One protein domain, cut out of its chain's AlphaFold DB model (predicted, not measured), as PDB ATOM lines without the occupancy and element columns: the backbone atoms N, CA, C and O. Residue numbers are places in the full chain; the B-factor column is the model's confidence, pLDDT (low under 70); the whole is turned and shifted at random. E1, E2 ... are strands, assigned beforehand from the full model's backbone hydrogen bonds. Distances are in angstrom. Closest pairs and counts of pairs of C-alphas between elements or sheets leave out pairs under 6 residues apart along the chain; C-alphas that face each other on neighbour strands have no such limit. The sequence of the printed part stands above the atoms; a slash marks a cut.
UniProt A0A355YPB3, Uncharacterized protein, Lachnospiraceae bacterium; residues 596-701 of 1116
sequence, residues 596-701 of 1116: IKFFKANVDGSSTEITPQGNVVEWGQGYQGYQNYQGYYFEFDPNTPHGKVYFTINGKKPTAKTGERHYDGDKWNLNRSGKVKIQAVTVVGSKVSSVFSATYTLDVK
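This is residues 596 to 701 of the 1116 residues of an uncharacterized protein of Lachnospiraceae bacterium (UniProt A0A355YPB3). A long, strongly twisted sheet arches over a smaller one, the two only partly face to face, like a loose sandwich of strands: the long hairpin E7 and E8 spans the arch, with E3 at one edge and the pair E5 and E6 at the other, and the small sheet E2 E1 E4 lies under it. Gln 624, in a long loop, and Ser 686, at the turn of the long hairpin, mark the ends of the longest axis. The printed part has 106 residues, no named helix and eight named strands, E1 to E8 along the chain, which hold 47 residues, under half; the class is all strand. The large sheet runs E3 E8 E7 E5 E6 and is mixed, and the small one runs E2 E1 E4 and is antiparallel. The whole is compact, with a radius of gyration of the C-alphas of 14.6 A, yet elongated, with spans of 46 by 26 by 22 A.

Find C-alpha 596 at (29.363, 21.999, 81.659), where E1, residues 596 to 601, begins; it is 16.3 A long. E2 follows at residues 607 to 609 and E3 at 616 to 619. E4, residues 632 to 637, is 16.5 A long. Next come E5, residues 644 to 648, 14.0 A long, and E6, residues 660 to 662. At C-alpha 674, (38.449, 35.726, 89.145), begins E7, the longest strand, which runs 32.9 A to residue 684. E8, residues 692 to 700, runs 24.6 A to C-alpha 700 at (44.363, 34.083, 83.367).

Look first at the hairpin E7 and E8, antiparallel at 146 degrees, with N 676 and O 696 2.8 A apart. Beside E8, the edge strand E3 is parallel at 41 degrees, with N 617 and O 697 at 3.0 A. Beside E7, E5 is antiparallel at 154 degrees, with N 648 and O 679 at 2.8 A. E5 and the edge strand E6 form a hairpin, with N 662 and O 645 at 2.8 A. In the small sheet, E1 is the inner strand: N 599 and O 633 of E4 are 2.9 A apart, and N 600 and O 608 of E2, its hairpin partner, are 2.9 A apart. E4 and E7 are apart, but the closest C-alphas of E4 and E6, those of Phe 636 and His 662, are 7.4 A apart.

The two farthest C-alphas, those of Gln 624 and Ser 686, are 46.2 A apart. The printed part has no cut; the links E3 to E4, E5 to E6 and E6 to E7 are long. The mean pLDDT of the printed part is 70.4, and 48 residues are under 70, among them residues 618 to 632 and 662 to 673.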
ATOM      1  N   ILE A 596      28.597  20.902  82.260       86.56
ATOM      2  CA  ILE A 596      29.363  21.999  81.659       86.56
ATOM      3  C   ILE A 596      30.771  21.509  81.340       86.56
ATOM      4  O   ILE A 596      31.474  21.009  82.224       86.56
ATOM      5  N   LYS A 597      31.181  21.687  80.087       86.75
ATOM      6  CA  LYS A 597      32.521  21.362  79.591       86.75
ATOM      7  C   LYS A 597      33.275  22.659  79.314       86.75
ATOM      8  O   LYS A 597      32.684  23.657  78.902       86.75
ATOM      9  N   PHE A 598      34.579  22.666  79.574       83.81
ATOM     10  CA  PHE A 598      35.458  23.802  79.283       83.81
ATOM     11  C   PHE A 598      36.422  23.413  78.175       83.81
ATOM     12  O   PHE A 598      36.950  22.307  78.187       83.81
ATOM     13  N   PHE A 599      36.707  24.334  77.262       80.00
ATOM     14  CA  PHE A 599      37.552  24.061  76.105       80.00
ATOM     15  C   PHE A 599      38.547  25.183  75.853       80.00
ATOM     16  O   PHE A 599      38.305  26.351  76.164       80.00
ATOM     17  N   LYS A 600      39.653  24.823  75.209       75.94
ATOM     18  CA  LYS A 600      40.602  25.740  74.583       75.94
ATOM     19  C   LYS A 600      40.537  25.566  73.068       75.94
ATOM     20  O   LYS A 600      40.683  24.445  72.593       75.94
ATOM     21  N   ALA A 601      40.400  26.664  72.327       65.88
ATOM     22  CA  ALA A 601      40.632  26.666  70.885       65.88
ATOM     23  C   ALA A 601      42.137  26.599  70.547       65.88
ATOM     24  O   ALA A 601      42.976  27.224  71.211       65.88
ATOM     25  N   ASN A 602      42.470  25.849  69.502       66.25
ATOM     26  CA  ASN A 602      43.816  25.675  68.964       66.25
ATOM     27  C   ASN A 602      44.024  26.523  67.695       66.25
ATOM     28  O   ASN A 602      43.093  27.096  67.135       66.25
ATOM     29  N   VAL A 603      45.277  26.629  67.242       54.69
ATOM     30  CA  VAL A 603      45.670  27.503  66.112       54.69
ATOM     31  C   VAL A 603      45.158  26.989  64.758       54.69
ATOM     32  O   VAL A 603      45.054  27.755  63.805       54.69
ATOM     33  N   ASP A 604      44.826  25.704  64.682       59.12
ATOM     34  CA  ASP A 604      44.256  25.011  63.522       59.12
ATOM     35  C   ASP A 604      42.714  25.042  63.481       59.12
ATOM     36  O   ASP A 604      42.117  24.437  62.595       59.12
ATOM     37  N   GLY A 605      42.063  25.729  64.427       54.34
ATOM     38  CA  GLY A 605      40.603  25.773  64.558       54.34
ATOM     39  C   GLY A 605      39.992  24.578  65.300       54.34
ATOM     40  O   GLY A 605      38.794  24.597  65.580       54.34
ATOM     41  N   SER A 606      40.788  23.568  65.678       68.69
ATOM     42  CA  SER A 606      40.330  22.506  66.583       68.69
ATOM     43  C   SER A 606      40.131  23.032  68.010       68.69
ATOM     44  O   SER A 606      40.556  24.138  68.361       68.69
ATOM     45  N   SER A 607      39.512  22.227  68.869       72.50
ATOM     46  CA  SER A 607      39.410  22.505  70.301       72.50
ATOM     47  C   SER A 607      39.968  21.348  71.134       72.50
ATOM     48  O   SER A 607      40.247  20.255  70.641       72.50
ATOM     49  N   THR A 608      40.206  21.598  72.417       80.19
ATOM     50  CA  THR A 608      40.638  20.579  73.378       80.19
ATOM     51  C   THR A 608      39.930  20.823  74.701       80.19
ATOM     52  O   THR A 608      39.987  21.940  75.223       80.19
ATOM     53  N   GLU A 609      39.254  19.800  75.226       84.19
ATOM     54  CA  GLU A 609      38.571  19.878  76.520       84.19
ATOM     55  C   GLU A 609      39.584  20.039  77.668       84.19
ATOM     56  O   GLU A 609      40.705  19.527  77.624       84.19
ATOM     57  N   ILE A 610      39.195  20.783  78.702       80.25
ATOM     58  CA  ILE A 610      39.989  21.074  79.893       80.25
ATOM     59  C   ILE A 610      39.176  20.708  81.126       80.25
ATOM     60  O   ILE A 610      38.226  21.398  81.492       80.25
ATOM     61  N   THR A 611      39.614  19.672  81.837       80.44
ATOM     62  CA  THR A 611      39.094  19.349  83.166       80.44
ATOM     63  C   THR A 611      39.534  20.418  84.180       80.44
ATOM     64  O   THR A 611      40.740  20.626  84.356       80.44
ATOM     65  N   PRO A 612      38.613  21.103  84.886       76.19
ATOM     66  CA  PRO A 612      38.981  22.047  85.939       76.19
ATOM     67  C   PRO A 612      39.699  21.359  87.108       76.19
ATOM     68  O   PRO A 612      39.303  20.279  87.552       76.19
ATOM     69  N   GLN A 613      40.715  22.010  87.679       76.38
ATOM     70  CA  GLN A 613      41.350  21.553  88.918       76.38
ATOM     71  C   GLN A 613      40.458  21.949  90.106       76.38
ATOM     72  O   GLN A 613      40.597  23.012  90.720       76.38
ATOM     73  N   GLY A 614      39.455  21.110  90.372       79.50
ATOM     74  CA  GLY A 614      38.368  21.418  91.299       79.50
ATOM     75  C   GLY A 614      37.553  22.613  90.799       79.50
ATOM     76  O   GLY A 614      36.933  22.555  89.746       79.50
ATOM     77  N   ASN A 615      37.579  23.722  91.542       77.06
ATOM     78  CA  ASN A 615      36.902  24.966  91.151       77.06
ATOM     79  C   ASN A 615      37.823  25.969  90.423       77.06
ATOM     80  O   ASN A 615      37.431  27.125  90.255       77.06
ATOM     81  N   VAL A 616      39.042  25.586  90.023       73.75
ATOM     82  CA  VAL A 616      39.972  26.457  89.279       73.75
ATOM     83  C   VAL A 616      40.058  26.018  87.819       73.75
ATOM     84  O   VAL A 616      40.350  24.861  87.529       73.75
ATOM     85  N   VAL A 617      39.838  26.960  86.901       72.38
ATOM     86  CA  VAL A 617      40.105  26.779  85.468       72.38
ATOM     87  C   VAL A 617      41.414  27.504  85.162       72.38
ATOM     88  O   VAL A 617      41.460  28.740  85.161       72.38
ATOM     89  N   GLU A 618      42.491  26.741  84.969       65.19
ATOM     90  CA  GLU A 618      43.797  27.290  84.596       65.19
ATOM     91  C   GLU A 618      43.812  27.691  83.117       65.19
ATOM     92  O   GLU A 618      43.444  26.918  82.233       65.19
ATOM     93  N   TRP A 619      44.252  28.917  82.846       64.06
ATOM     94  CA  TRP A 619      44.055  29.562  81.554       64.06
ATOM     95  C   TRP A 619      45.409  29.985  80.976       64.06
ATOM     96  O   TRP A 619      45.945  31.060  81.265       64.06
ATOM     97  N   GLY A 620      45.992  29.061  80.211       53.56
ATOM     98  CA  GLY A 620      47.323  29.169  79.614       53.56
ATOM     99  C   GLY A 620      47.426  30.140  78.432       53.56
ATOM    100  O   GLY A 620      46.516  30.910  78.126       53.56
ATOM    101  N   GLN A 621      48.582  30.113  77.764       49.69
ATOM    102  CA  GLN A 621      48.879  31.027  76.661       49.69
ATOM    103  C   GLN A 621      48.039  30.695  75.416       49.69
ATOM    104  O   GLN A 621      48.141  29.605  74.847       49.69
ATOM    105  N   GLY A 622      47.216  31.662  75.002       45.50
ATOM    106  CA  GLY A 622      46.539  31.692  73.705       45.50
ATOM    107  C   GLY A 622      47.387  32.382  72.630       45.50
ATOM    108  O   GLY A 622      48.282  33.171  72.938       45.50
ATOM    109  N   TYR A 623      47.096  32.072  71.368       41.53
ATOM    110  CA  TYR A 623      47.842  32.520  70.190       41.53
ATOM    111  C   TYR A 623      47.821  34.050  70.000       41.53
ATOM    112  O   TYR A 623      46.778  34.687  70.135       41.53
ATOM    113  N   GLN A 624      48.964  34.646  69.635       43.38
ATOM    114  CA  GLN A 624      49.037  36.053  69.217       43.38
ATOM    115  C   GLN A 624      48.849  36.198  67.701       43.38
ATOM    116  O   GLN A 624      49.779  36.535  66.968       43.38
ATOM    117  N   GLY A 625      47.615  35.986  67.248       34.00
ATOM    118  CA  GLY A 625      47.131  36.482  65.963       34.00
ATOM    119  C   GLY A 625      46.450  37.844  66.130       34.00
ATOM    120  O   GLY A 625      45.723  38.071  67.095       34.00
ATOM    121  N   TYR A 626      46.671  38.759  65.185       36.62
ATOM    122  CA  TYR A 626      45.654  39.766  64.871       36.62
ATOM    123  C   TYR A 626      44.654  39.113  63.901       36.62
ATOM    124  O   TYR A 626      45.076  38.332  63.052       36.62
ATOM    125  N   GLN A 627      43.371  39.474  64.011       36.38
ATOM    126  CA  GLN A 627      42.196  38.669  63.619       36.38
ATOM    127  C   GLN A 627      41.875  37.530  64.611       36.38
ATOM    128  O   GLN A 627      42.765  36.842  65.095       36.38
ATOM    129  N   ASN A 628      40.577  37.378  64.902       39.50
ATOM    130  CA  ASN A 628      39.905  36.313  65.666       39.50
ATOM    131  C   ASN A 628      40.440  35.964  67.073       39.50
ATOM    132  O   ASN A 628      41.376  35.194  67.263       39.50
ATOM    133  N   TYR A 629      39.719  36.442  68.096       44.16
ATOM    134  CA  TYR A 629      39.866  36.017  69.496       44.16
ATOM    135  C   TYR A 629      39.189  34.646  69.718       44.16
ATOM    136  O   TYR A 629      38.165  34.554  70.392       44.16
ATOM    137  N   GLN A 630      39.742  33.571  69.146       50.19
ATOM    138  CA  GLN A 630      39.356  32.211  69.540       50.19
ATOM    139  C   GLN A 630      39.971  31.906  70.917       50.19
ATOM    140  O   GLN A 630      41.145  31.561  71.049       50.19
ATOM    141  N   GLY A 631      39.189  32.181  71.964       63.12
ATOM    142  CA  GLY A 631      39.602  32.046  73.357       63.12
ATOM    143  C   GLY A 631      39.393  30.643  73.927       63.12
ATOM    144  O   GLY A 631      39.072  29.691  73.220       63.12
ATOM    145  N   TYR A 632      39.541  30.537  75.248       66.88
ATOM    146  CA  TYR A 632      38.966  29.417  75.985       66.88
ATOM    147  C   TYR A 632      37.492  29.761  76.257       66.88
ATOM    148  O   TYR A 632      37.144  30.924  76.510       66.88
ATOM    149  N   TYR A 633      36.629  28.758  76.204       72.88
ATOM    150  CA  TYR A 633      35.181  28.905  76.323       72.88
ATOM    151  C   TYR A 633      34.593  27.772  77.171       72.88
ATOM    152  O   TYR A 633      35.311  26.877  77.623       72.88
ATOM    153  N   PHE A 634      33.288  27.835  77.418       80.44
ATOM    154  CA  PHE A 634      32.515  26.707  77.925       80.44
ATOM    155  C   PHE A 634      31.288  26.470  77.043       80.44
ATOM    156  O   PHE A 634      30.816  27.397  76.381       80.44
ATOM    157  N   GLU A 635      30.794  25.240  77.073       83.19
ATOM    158  CA  GLU A 635      29.543  24.778  76.461       83.19
ATOM    159  C   GLU A 635      28.745  24.047  77.557       83.19
ATOM    160  O   GLU A 635      29.344  23.507  78.501       83.19
ATOM    161  N   PHE A 636      27.411  24.047  77.480       83.81
ATOM    162  CA  PHE A 636      26.604  23.145  78.299       83.81
ATOM    163  C   PHE A 636      26.316  21.881  77.506       83.81
ATOM    164  O   PHE A 636      25.968  21.936  76.336       83.81
ATOM    165  N   ASP A 637      26.409  20.749  78.182       78.31
ATOM    166  CA  ASP A 637      25.967  19.471  77.646       78.31
ATOM    167  C   ASP A 637      24.603  19.156  78.288       78.31
ATOM    168  O   ASP A 637      24.509  19.026  79.526       78.31
ATOM    169  N   PRO A 638      23.510  19.133  77.501       67.94
ATOM    170  CA  PRO A 638      22.202  18.765  78.001       67.94
ATOM    171  C   PRO A 638      22.176  17.256  78.269       67.94
ATOM    172  O   PRO A 638      21.767  16.459  77.432       67.94
ATOM    173  N   ASN A 639      22.479  16.866  79.514       70.94
ATOM    174  CA  ASN A 639      22.350  15.485  80.017       70.94
ATOM    175  C   ASN A 639      20.913  14.885  79.898       70.94
ATOM    176  O   ASN A 639      20.648  13.796  80.409       70.94
ATOM    177  N   THR A 640      19.960  15.615  79.309       66.00
ATOM    178  CA  THR A 640      18.679  15.117  78.790       66.00
ATOM    179  C   THR A 640      18.675  15.406  77.287       66.00
ATOM    180  O   THR A 640      18.767  16.592  76.953       66.00
ATOM    181  N   PRO A 641      18.567  14.397  76.401       57.88
ATOM    182  CA  PRO A 641      18.548  14.613  74.956       57.88
ATOM    183  C   PRO A 641      17.577  15.731  74.558       57.88
ATOM    184  O   PRO A 641      16.447  15.773  75.044       57.88
ATOM    185  N   HIS A 642      18.057  16.665  73.730       58.16
ATOM    186  CA  HIS A 642      17.292  17.762  73.116       58.16
ATOM    187  C   HIS A 642      16.570  18.706  74.109       58.16
ATOM    188  O   HIS A 642      15.730  19.521  73.730       58.16
ATOM    189  N   GLY A 643      16.942  18.669  75.394       66.50
ATOM    190  CA  GLY A 643      16.427  19.583  76.410       66.50
ATOM    191  C   GLY A 643      17.016  20.994  76.289       66.50
ATOM    192  O   GLY A 643      18.222  21.190  76.437       66.50
ATOM    193  N   LYS A 644      16.154  22.000  76.101       75.06
ATOM    194  CA  LYS A 644      16.517  23.422  75.953       75.06
ATOM    195  C   LYS A 644      17.173  23.937  77.250       75.06
ATOM    196  O   LYS A 644      16.519  24.016  78.293       75.06
ATOM    197  N   VAL A 645      18.467  24.277  77.229       80.31
ATOM    198  CA  VAL A 645      19.199  24.756  78.424       80.31
ATOM    199  C   VAL A 645      19.074  26.273  78.569       80.31
ATOM    200  O   VAL A 645      19.340  27.018  77.633       80.31
ATOM    201  N   TYR A 646      18.733  26.747  79.772       83.19
ATOM    202  CA  TYR A 646      18.689  28.174  80.117       83.19
ATOM    203  C   TYR A 646      19.594  28.464  81.317       83.19
ATOM    204  O   TYR A 646      19.510  27.782  82.344       83.19
ATOM    205  N   PHE A 647      20.440  29.495  81.240       86.81
ATOM    206  CA  PHE A 647      21.482  29.745  82.247       86.81
ATOM    207  C   PHE A 647      21.681  31.226  82.616       86.81
ATOM    208  O   PHE A 647      21.112  32.131  82.015       86.81
ATOM    209  N   THR A 648      22.482  31.489  83.656       81.81
ATOM    210  CA  THR A 648      23.058  32.816  83.936       81.81
ATOM    211  C   THR A 648      24.503  32.710  84.429       81.81
ATOM    212  O   THR A 648      24.876  31.786  85.156       81.81
ATOM    213  N   ILE A 649      25.313  33.723  84.104       77.38
ATOM    214  CA  ILE A 649      26.719  33.867  84.541       77.38
ATOM    215  C   ILE A 649      26.936  34.915  85.651       77.38
ATOM    216  O   ILE A 649      28.069  35.347  85.907       77.38
ATOM    217  N   ASN A 650      25.841  35.368  86.270       73.38
ATOM    218  CA  ASN A 650      25.820  36.356  87.356       73.38
ATOM    219  C   ASN A 650      25.297  35.779  88.688       73.38
ATOM    220  O   ASN A 650      25.274  36.485  89.696       73.38
ATOM    221  N   GLY A 651      24.915  34.498  88.710       69.69
ATOM    222  CA  GLY A 651      24.476  33.801  89.915       69.69
ATOM    223  C   GLY A 651      23.006  33.989  90.302       69.69
ATOM    224  O   GLY A 651      22.662  33.605  91.424       69.69
ATOM    225  N   LYS A 652      22.170  34.550  89.412       79.12
ATOM    226  CA  LYS A 652      20.699  34.484  89.477       79.12
ATOM    227  C   LYS A 652      20.199  33.115  88.996       79.12
ATOM    228  O   LYS A 652      20.790  32.526  88.091       79.12
ATOM    229  N   LYS A 653      19.060  32.659  89.532       80.75
ATOM    230  CA  LYS A 653      18.363  31.469  89.021       80.75
ATOM    231  C   LYS A 653      17.818  31.748  87.601       80.75
ATOM    232  O   LYS A 653      17.087  32.730  87.449       80.75
ATOM    233  N   PRO A 654      18.135  30.916  86.595       83.56
ATOM    234  CA  PRO A 654      17.531  30.998  85.266       83.56
ATOM    235  C   PRO A 654      16.088  30.469  85.241       83.56
ATOM    236  O   PRO A 654      15.677  29.677  86.091       83.56
ATOM    237  N   THR A 655      15.344  30.911  84.231       78.50
ATOM    238  CA  THR A 655      14.049  30.383  83.766       78.50
ATOM    239  C   THR A 655      13.965  30.649  82.259       78.50
ATOM    240  O   THR A 655      14.741  31.472  81.774       78.50
ATOM    241  N   ALA A 656      13.000  30.066  81.541       57.84
ATOM    242  CA  ALA A 656      12.798  30.354  80.113       57.84
ATOM    243  C   ALA A 656      12.640  31.861  79.792       57.84
ATOM    244  O   ALA A 656      13.007  32.301  78.714       57.84
ATOM    245  N   LYS A 657      12.169  32.675  80.754       57.56
ATOM    246  CA  LYS A 657      11.981  34.134  80.601       57.56
ATOM    247  C   LYS A 657      13.073  34.996  81.252       57.56
ATOM    248  O   LYS A 657      12.954  36.218  81.279       57.56
ATOM    249  N   THR A 658      14.086  34.394  81.889       62.00
ATOM    250  CA  THR A 658      15.084  35.140  82.696       62.00
ATOM    251  C   THR A 658      16.504  34.565  82.687       62.00
ATOM    252  O   THR A 658      17.371  35.094  83.391       62.00
ATOM    253  N   GLY A 659      16.736  33.459  81.985       62.25
ATOM    254  CA  GLY A 659      18.059  32.935  81.653       62.25
ATOM    255  C   GLY A 659      18.330  33.108  80.162       62.25
ATOM    256  O   GLY A 659      17.400  33.216  79.373       62.25
ATOM    257  N   GLU A 660      19.602  33.136  79.790       69.56
ATOM    258  CA  GLU A 660      20.027  33.079  78.391       69.56
ATOM    259  C   GLU A 660      19.813  31.632  77.901       69.56
ATOM    260  O   GLU A 660      20.247  30.698  78.582       69.56
ATOM    261  N   ARG A 661      19.093  31.436  76.783       75.06
ATOM    262  CA  ARG A 661      18.955  30.127  76.115       75.06
ATOM    263  C   ARG A 661      20.302  29.755  75.494       75.06
ATOM    264  O   ARG A 661      20.965  30.612  74.916       75.06
ATOM    265  N   HIS A 662      20.700  28.503  75.660       68.56
ATOM    266  CA  HIS A 662      21.889  27.902  75.068       68.56
ATOM    267  C   HIS A 662      21.442  26.949  73.959       68.56
ATOM    268  O   HIS A 662      20.602  26.080  74.200       68.56
ATOM    269  N   TYR A 663      21.982  27.149  72.763       62.28
ATOM    270  CA  TYR A 663      21.795  26.277  71.603       62.28
ATOM    271  C   TYR A 663      22.987  25.318  71.498       62.28
ATOM    272  O   TYR A 663      24.038  25.587  72.080       62.28
ATOM    273  N   ASP A 664      22.860  24.201  70.782       52.91
ATOM    274  CA  ASP A 664      24.022  23.321  70.620       52.91
ATOM    275  C   ASP A 664      25.137  24.037  69.826       52.91
ATOM    276  O   ASP A 664      24.879  24.864  68.948       52.91
ATOM    277  N   GLY A 665      26.391  23.800  70.207       54.50
ATOM    278  CA  GLY A 665      27.562  24.511  69.688       54.50
ATOM    279  C   GLY A 665      27.766  25.962  70.174       54.50
ATOM    280  O   GLY A 665      28.723  26.604  69.725       54.50
ATOM    281  N   ASP A 666      26.943  26.505  71.088       60.06
ATOM    282  CA  ASP A 666      27.098  27.878  71.616       60.06
ATOM    283  C   ASP A 666      28.391  28.052  72.449       60.06
ATOM    284  O   ASP A 666      28.485  27.651  73.614       60.06
ATOM    285  N   LYS A 667      29.393  28.742  71.893       68.62
ATOM    286  CA  LYS A 667      30.739  28.869  72.495       68.62
ATOM    287  C   LYS A 667      30.895  30.096  73.400       68.62
ATOM    288  O   LYS A 667      31.303  31.187  72.974       68.62
ATOM    289  N   TRP A 668      30.652  29.917  74.700       65.50
ATOM    290  CA  TRP A 668      30.636  31.015  75.674       65.50
ATOM    291  C   TRP A 668      32.032  31.441  76.164       65.50
ATOM    292  O   TRP A 668      32.608  30.925  77.123       65.50
ATOM    293  N   ASN A 669      32.574  32.461  75.495       64.69
ATOM    294  CA  ASN A 669      33.906  33.038  75.714       64.69
ATOM    295  C   ASN A 669      34.028  33.843  77.035       64.69
ATOM    296  O   ASN A 669      33.442  34.923  77.179       64.69
ATOM    297  N   LEU A 670      34.872  33.408  77.982       60.84
ATOM    298  CA  LEU A 670      35.043  34.086  79.285       60.84
ATOM    299  C   LEU A 670      36.210  35.099  79.291       60.84
ATOM    300  O   LEU A 670      37.278  34.851  79.842       60.84
ATOM    301  N   ASN A 671      35.989  36.304  78.763       59.72
ATOM    302  CA  ASN A 671      36.982  37.398  78.750       59.72
ATOM    303  C   ASN A 671      37.179  38.099  80.125       59.72
ATOM    304  O   ASN A 671      37.043  39.320  80.244       59.72
ATOM    305  N   ARG A 672      37.446  37.334  81.196       62.38
ATOM    306  CA  ARG A 672      37.613  37.818  82.584       62.38
ATOM    307  C   ARG A 672      38.417  36.837  83.448       62.38
ATOM    308  O   ARG A 672      38.377  35.638  83.214       62.38
ATOM    309  N   SER A 673      39.061  37.342  84.500       69.69
ATOM    310  CA  SER A 673      39.644  36.538  85.588       69.69
ATOM    311  C   SER A 673      38.836  36.655  86.885       69.69
ATOM    312  O   SER A 673      38.011  37.560  87.047       69.69
ATOM    313  N   GLY A 674      39.095  35.749  87.831       74.69
ATOM    314  CA  GLY A 674      38.449  35.726  89.145       74.69
ATOM    315  C   GLY A 674      37.207  34.833  89.203       74.69
ATOM    316  O   GLY A 674      37.037  33.928  88.388       74.69
ATOM    317  N   LYS A 675      36.361  35.042  90.220       79.88
ATOM    318  CA  LYS A 675      35.224  34.155  90.513       79.88
ATOM    319  C   LYS A 675      34.011  34.422  89.622       79.88
ATOM    320  O   LYS A 675      33.582  35.563  89.465       79.88
ATOM    321  N   VAL A 676      33.419  33.342  89.124       79.56
ATOM    322  CA  VAL A 676      32.211  33.307  88.293       79.56
ATOM    323  C   VAL A 676      31.249  32.283  88.883       79.56
ATOM    324  O   VAL A 676      31.613  31.118  89.010       79.56
ATOM    325  N   LYS A 677      30.017  32.689  89.211       84.69
ATOM    326  CA  LYS A 677      28.935  31.754  89.545       84.69
ATOM    327  C   LYS A 677      28.083  31.513  88.301       84.69
ATOM    328  O   LYS A 677      27.501  32.460  87.774       84.69
ATOM    329  N   ILE A 678      28.021  30.259  87.870       86.00
ATOM    330  CA  ILE A 678      27.204  29.795  86.747       86.00
ATOM    331  C   ILE A 678      26.007  29.049  87.335       86.00
ATOM    332  O   ILE A 678      26.181  28.233  88.241       86.00
ATOM    333  N   GLN A 679      24.799  29.339  86.857       90.12
ATOM    334  CA  GLN A 679      23.605  28.556  87.180       90.12
ATOM    335  C   GLN A 679      22.841  28.211  85.909       90.12
ATOM    336  O   GLN A 679      22.673  29.095  85.079       90.12
ATOM    337  N   ALA A 680      22.364  26.976  85.778       90.00
ATOM    338  CA  ALA A 680      21.655  26.484  84.595       90.00
ATOM    339  C   ALA A 680      20.466  25.587  84.977       90.00
ATOM    340  O   ALA A 680      20.428  25.026  86.075       90.00
ATOM    341  N   VAL A 681      19.499  25.466  84.071       87.19
ATOM    342  CA  VAL A 681      18.435  24.453  84.086       87.19
ATOM    343  C   VAL A 681      18.252  23.903  82.678       87.19
ATOM    344  O   VAL A 681      18.373  24.656  81.715       87.19
ATOM    345  N   THR A 682      17.914  22.624  82.572       84.94
ATOM    346  CA  THR A 682      17.379  22.030  81.342       84.94
ATOM    347  C   THR A 682      15.857  22.120  81.389       84.94
ATOM    348  O   THR A 682      15.258  21.903  82.446       84.94
ATOM    349  N   VAL A 683      15.232  22.462  80.267       71.62
ATOM    350  CA  VAL A 683      13.778  22.536  80.101       71.62
ATOM    351  C   VAL A 683      13.364  21.538  79.027       71.62
ATOM    352  O   VAL A 683      13.935  21.523  77.939       71.62
ATOM    353  N   VAL A 684      12.373  20.708  79.343       64.75
ATOM    354  CA  VAL A 684      11.725  19.790  78.399       64.75
ATOM    355  C   VAL A 684      10.232  20.049  78.542       64.75
ATOM    356  O   VAL A 684       9.678  19.889  79.635       64.75
ATOM    357  N   GLY A 685       9.626  20.597  77.487       59.16
ATOM    358  CA  GLY A 685       8.252  21.094  77.505       59.16
ATOM    359  C   GLY A 685       7.932  21.957  78.730       59.16
ATOM    360  O   GLY A 685       8.599  22.946  79.034       59.16
ATOM    361  N   SER A 686       6.918  21.539  79.489       54.19
ATOM    362  CA  SER A 686       6.475  22.206  80.726       54.19
ATOM    363  C   SER A 686       7.350  21.959  81.972       54.19
ATOM    364  O   SER A 686       7.061  22.506  83.043       54.19
ATOM    365  N   LYS A 687       8.387  21.116  81.890       66.56
ATOM    366  CA  LYS A 687       9.186  20.667  83.041       66.56
ATOM    367  C   LYS A 687      10.585  21.272  83.024       66.56
ATOM    368  O   LYS A 687      11.178  21.530  81.983       66.56
ATOM    369  N   VAL A 688      11.113  21.511  84.223       75.75
ATOM    370  CA  VAL A 688      12.381  22.213  84.444       75.75
ATOM    371  C   VAL A 688      13.224  21.410  85.421       75.75
ATOM    372  O   VAL A 688      12.735  21.032  86.490       75.75
ATOM    373  N   SER A 689      14.491  21.185  85.082       83.50
ATOM    374  CA  SER A 689      15.433  20.472  85.939       83.50
ATOM    375  C   SER A 689      15.625  21.170  87.290       83.50
ATOM    376  O   SER A 689      15.388  22.372  87.469       83.50
ATOM    377  N   SER A 690      16.174  20.436  88.259       85.81
ATOM    378  CA  SER A 690      16.806  21.094  89.406       85.81
ATOM    379  C   SER A 690      17.971  21.987  88.932       85.81
ATOM    380  O   SER A 690      18.547  21.774  87.864       85.81
ATOM    381  N   VAL A 691      18.274  23.049  89.682       85.88
ATOM    382  CA  VAL A 691      19.200  24.102  89.226       85.88
ATOM    383  C   VAL A 691      20.651  23.645  89.379       85.88
ATOM    384  O   VAL A 691      21.166  23.612  90.500       85.88
ATOM    385  N   PHE A 692      21.328  23.387  88.258       87.88
ATOM    386  CA  PHE A 692      22.788  23.295  88.218       87.88
ATOM    387  C   PHE A 692      23.385  24.611  88.733       87.88
ATOM    388  O   PHE A 692      22.912  25.694  88.381       87.88
ATOM    389  N   SER A 693      24.406  24.557  89.594       90.00
ATOM    390  CA  SER A 693      24.923  25.758  90.264       90.00
ATOM    391  C   SER A 693      26.378  25.620  90.723       90.00
ATOM    392  O   SER A 693      26.642  25.351  91.895       90.00
ATOM    393  N   ALA A 694      27.326  25.901  89.829       84.75
ATOM    394  CA  ALA A 694      28.762  25.860  90.110       84.75
ATOM    395  C   ALA A 694      29.379  27.258  90.335       84.75
ATOM    396  O   ALA A 694      28.790  28.297  90.018       84.75
ATOM    397  N   THR A 695      30.583  27.318  90.914       86.19
ATOM    398  CA  THR A 695      31.349  28.571  91.057       86.19
ATOM    399  C   THR A 695      32.824  28.346  90.757       86.19
ATOM    400  O   THR A 695      33.569  27.838  91.593       86.19
ATOM    401  N   TYR A 696      33.240  28.782  89.573       82.94
ATOM    402  CA  TYR A 696      34.598  28.631  89.060       82.94
ATOM    403  C   TYR A 696      35.449  29.867  89.354       82.94
ATOM    404  O   TYR A 696      34.942  30.983  89.485       82.94
ATOM    405  N   THR A 697      36.761  29.674  89.440       84.06
ATOM    406  CA  THR A 697      37.771  30.731  89.518       84.06
ATOM    407  C   THR A 697      38.648  30.638  88.277       84.06
ATOM    408  O   THR A 697      39.315  29.628  88.074       84.06
ATOM    409  N   LEU A 698      38.625  31.675  87.443       77.00
ATOM    410  CA  LEU A 698      39.369  31.722  86.185       77.00
ATOM    411  C   LEU A 698      40.735  32.374  86.431       77.00
ATOM    412  O   LEU A 698      40.782  33.554  86.802       77.00
ATOM    413  N   ASP A 699      41.827  31.625  86.248       77.25
ATOM    414  CA  ASP A 699      43.193  32.124  86.460       77.25
ATOM    415  C   ASP A 699      43.926  32.391  85.137       77.25
ATOM    416  O   ASP A 699      44.565  31.507  84.566       77.25
ATOM    417  N   VAL A 700      43.822  33.634  84.659       74.31
ATOM    418  CA  VAL A 700      44.363  34.083  83.367       74.31
ATOM    419  C   VAL A 700      45.821  34.506  83.509       74.31
ATOM    420  O   VAL A 700      46.115  35.538  84.119       74.31
ATOM    421  N   LYS A 701      46.739  33.736  82.915       75.88
ATOM    422  CA  LYS A 701      48.173  34.068  82.878       75.88
ATOM    423  C   LYS A 701      48.467  35.204  81.885       75.88
ATOM    424  O   LYS A 701      47.688  35.474  80.970       75.88
TER     425      LYS A 701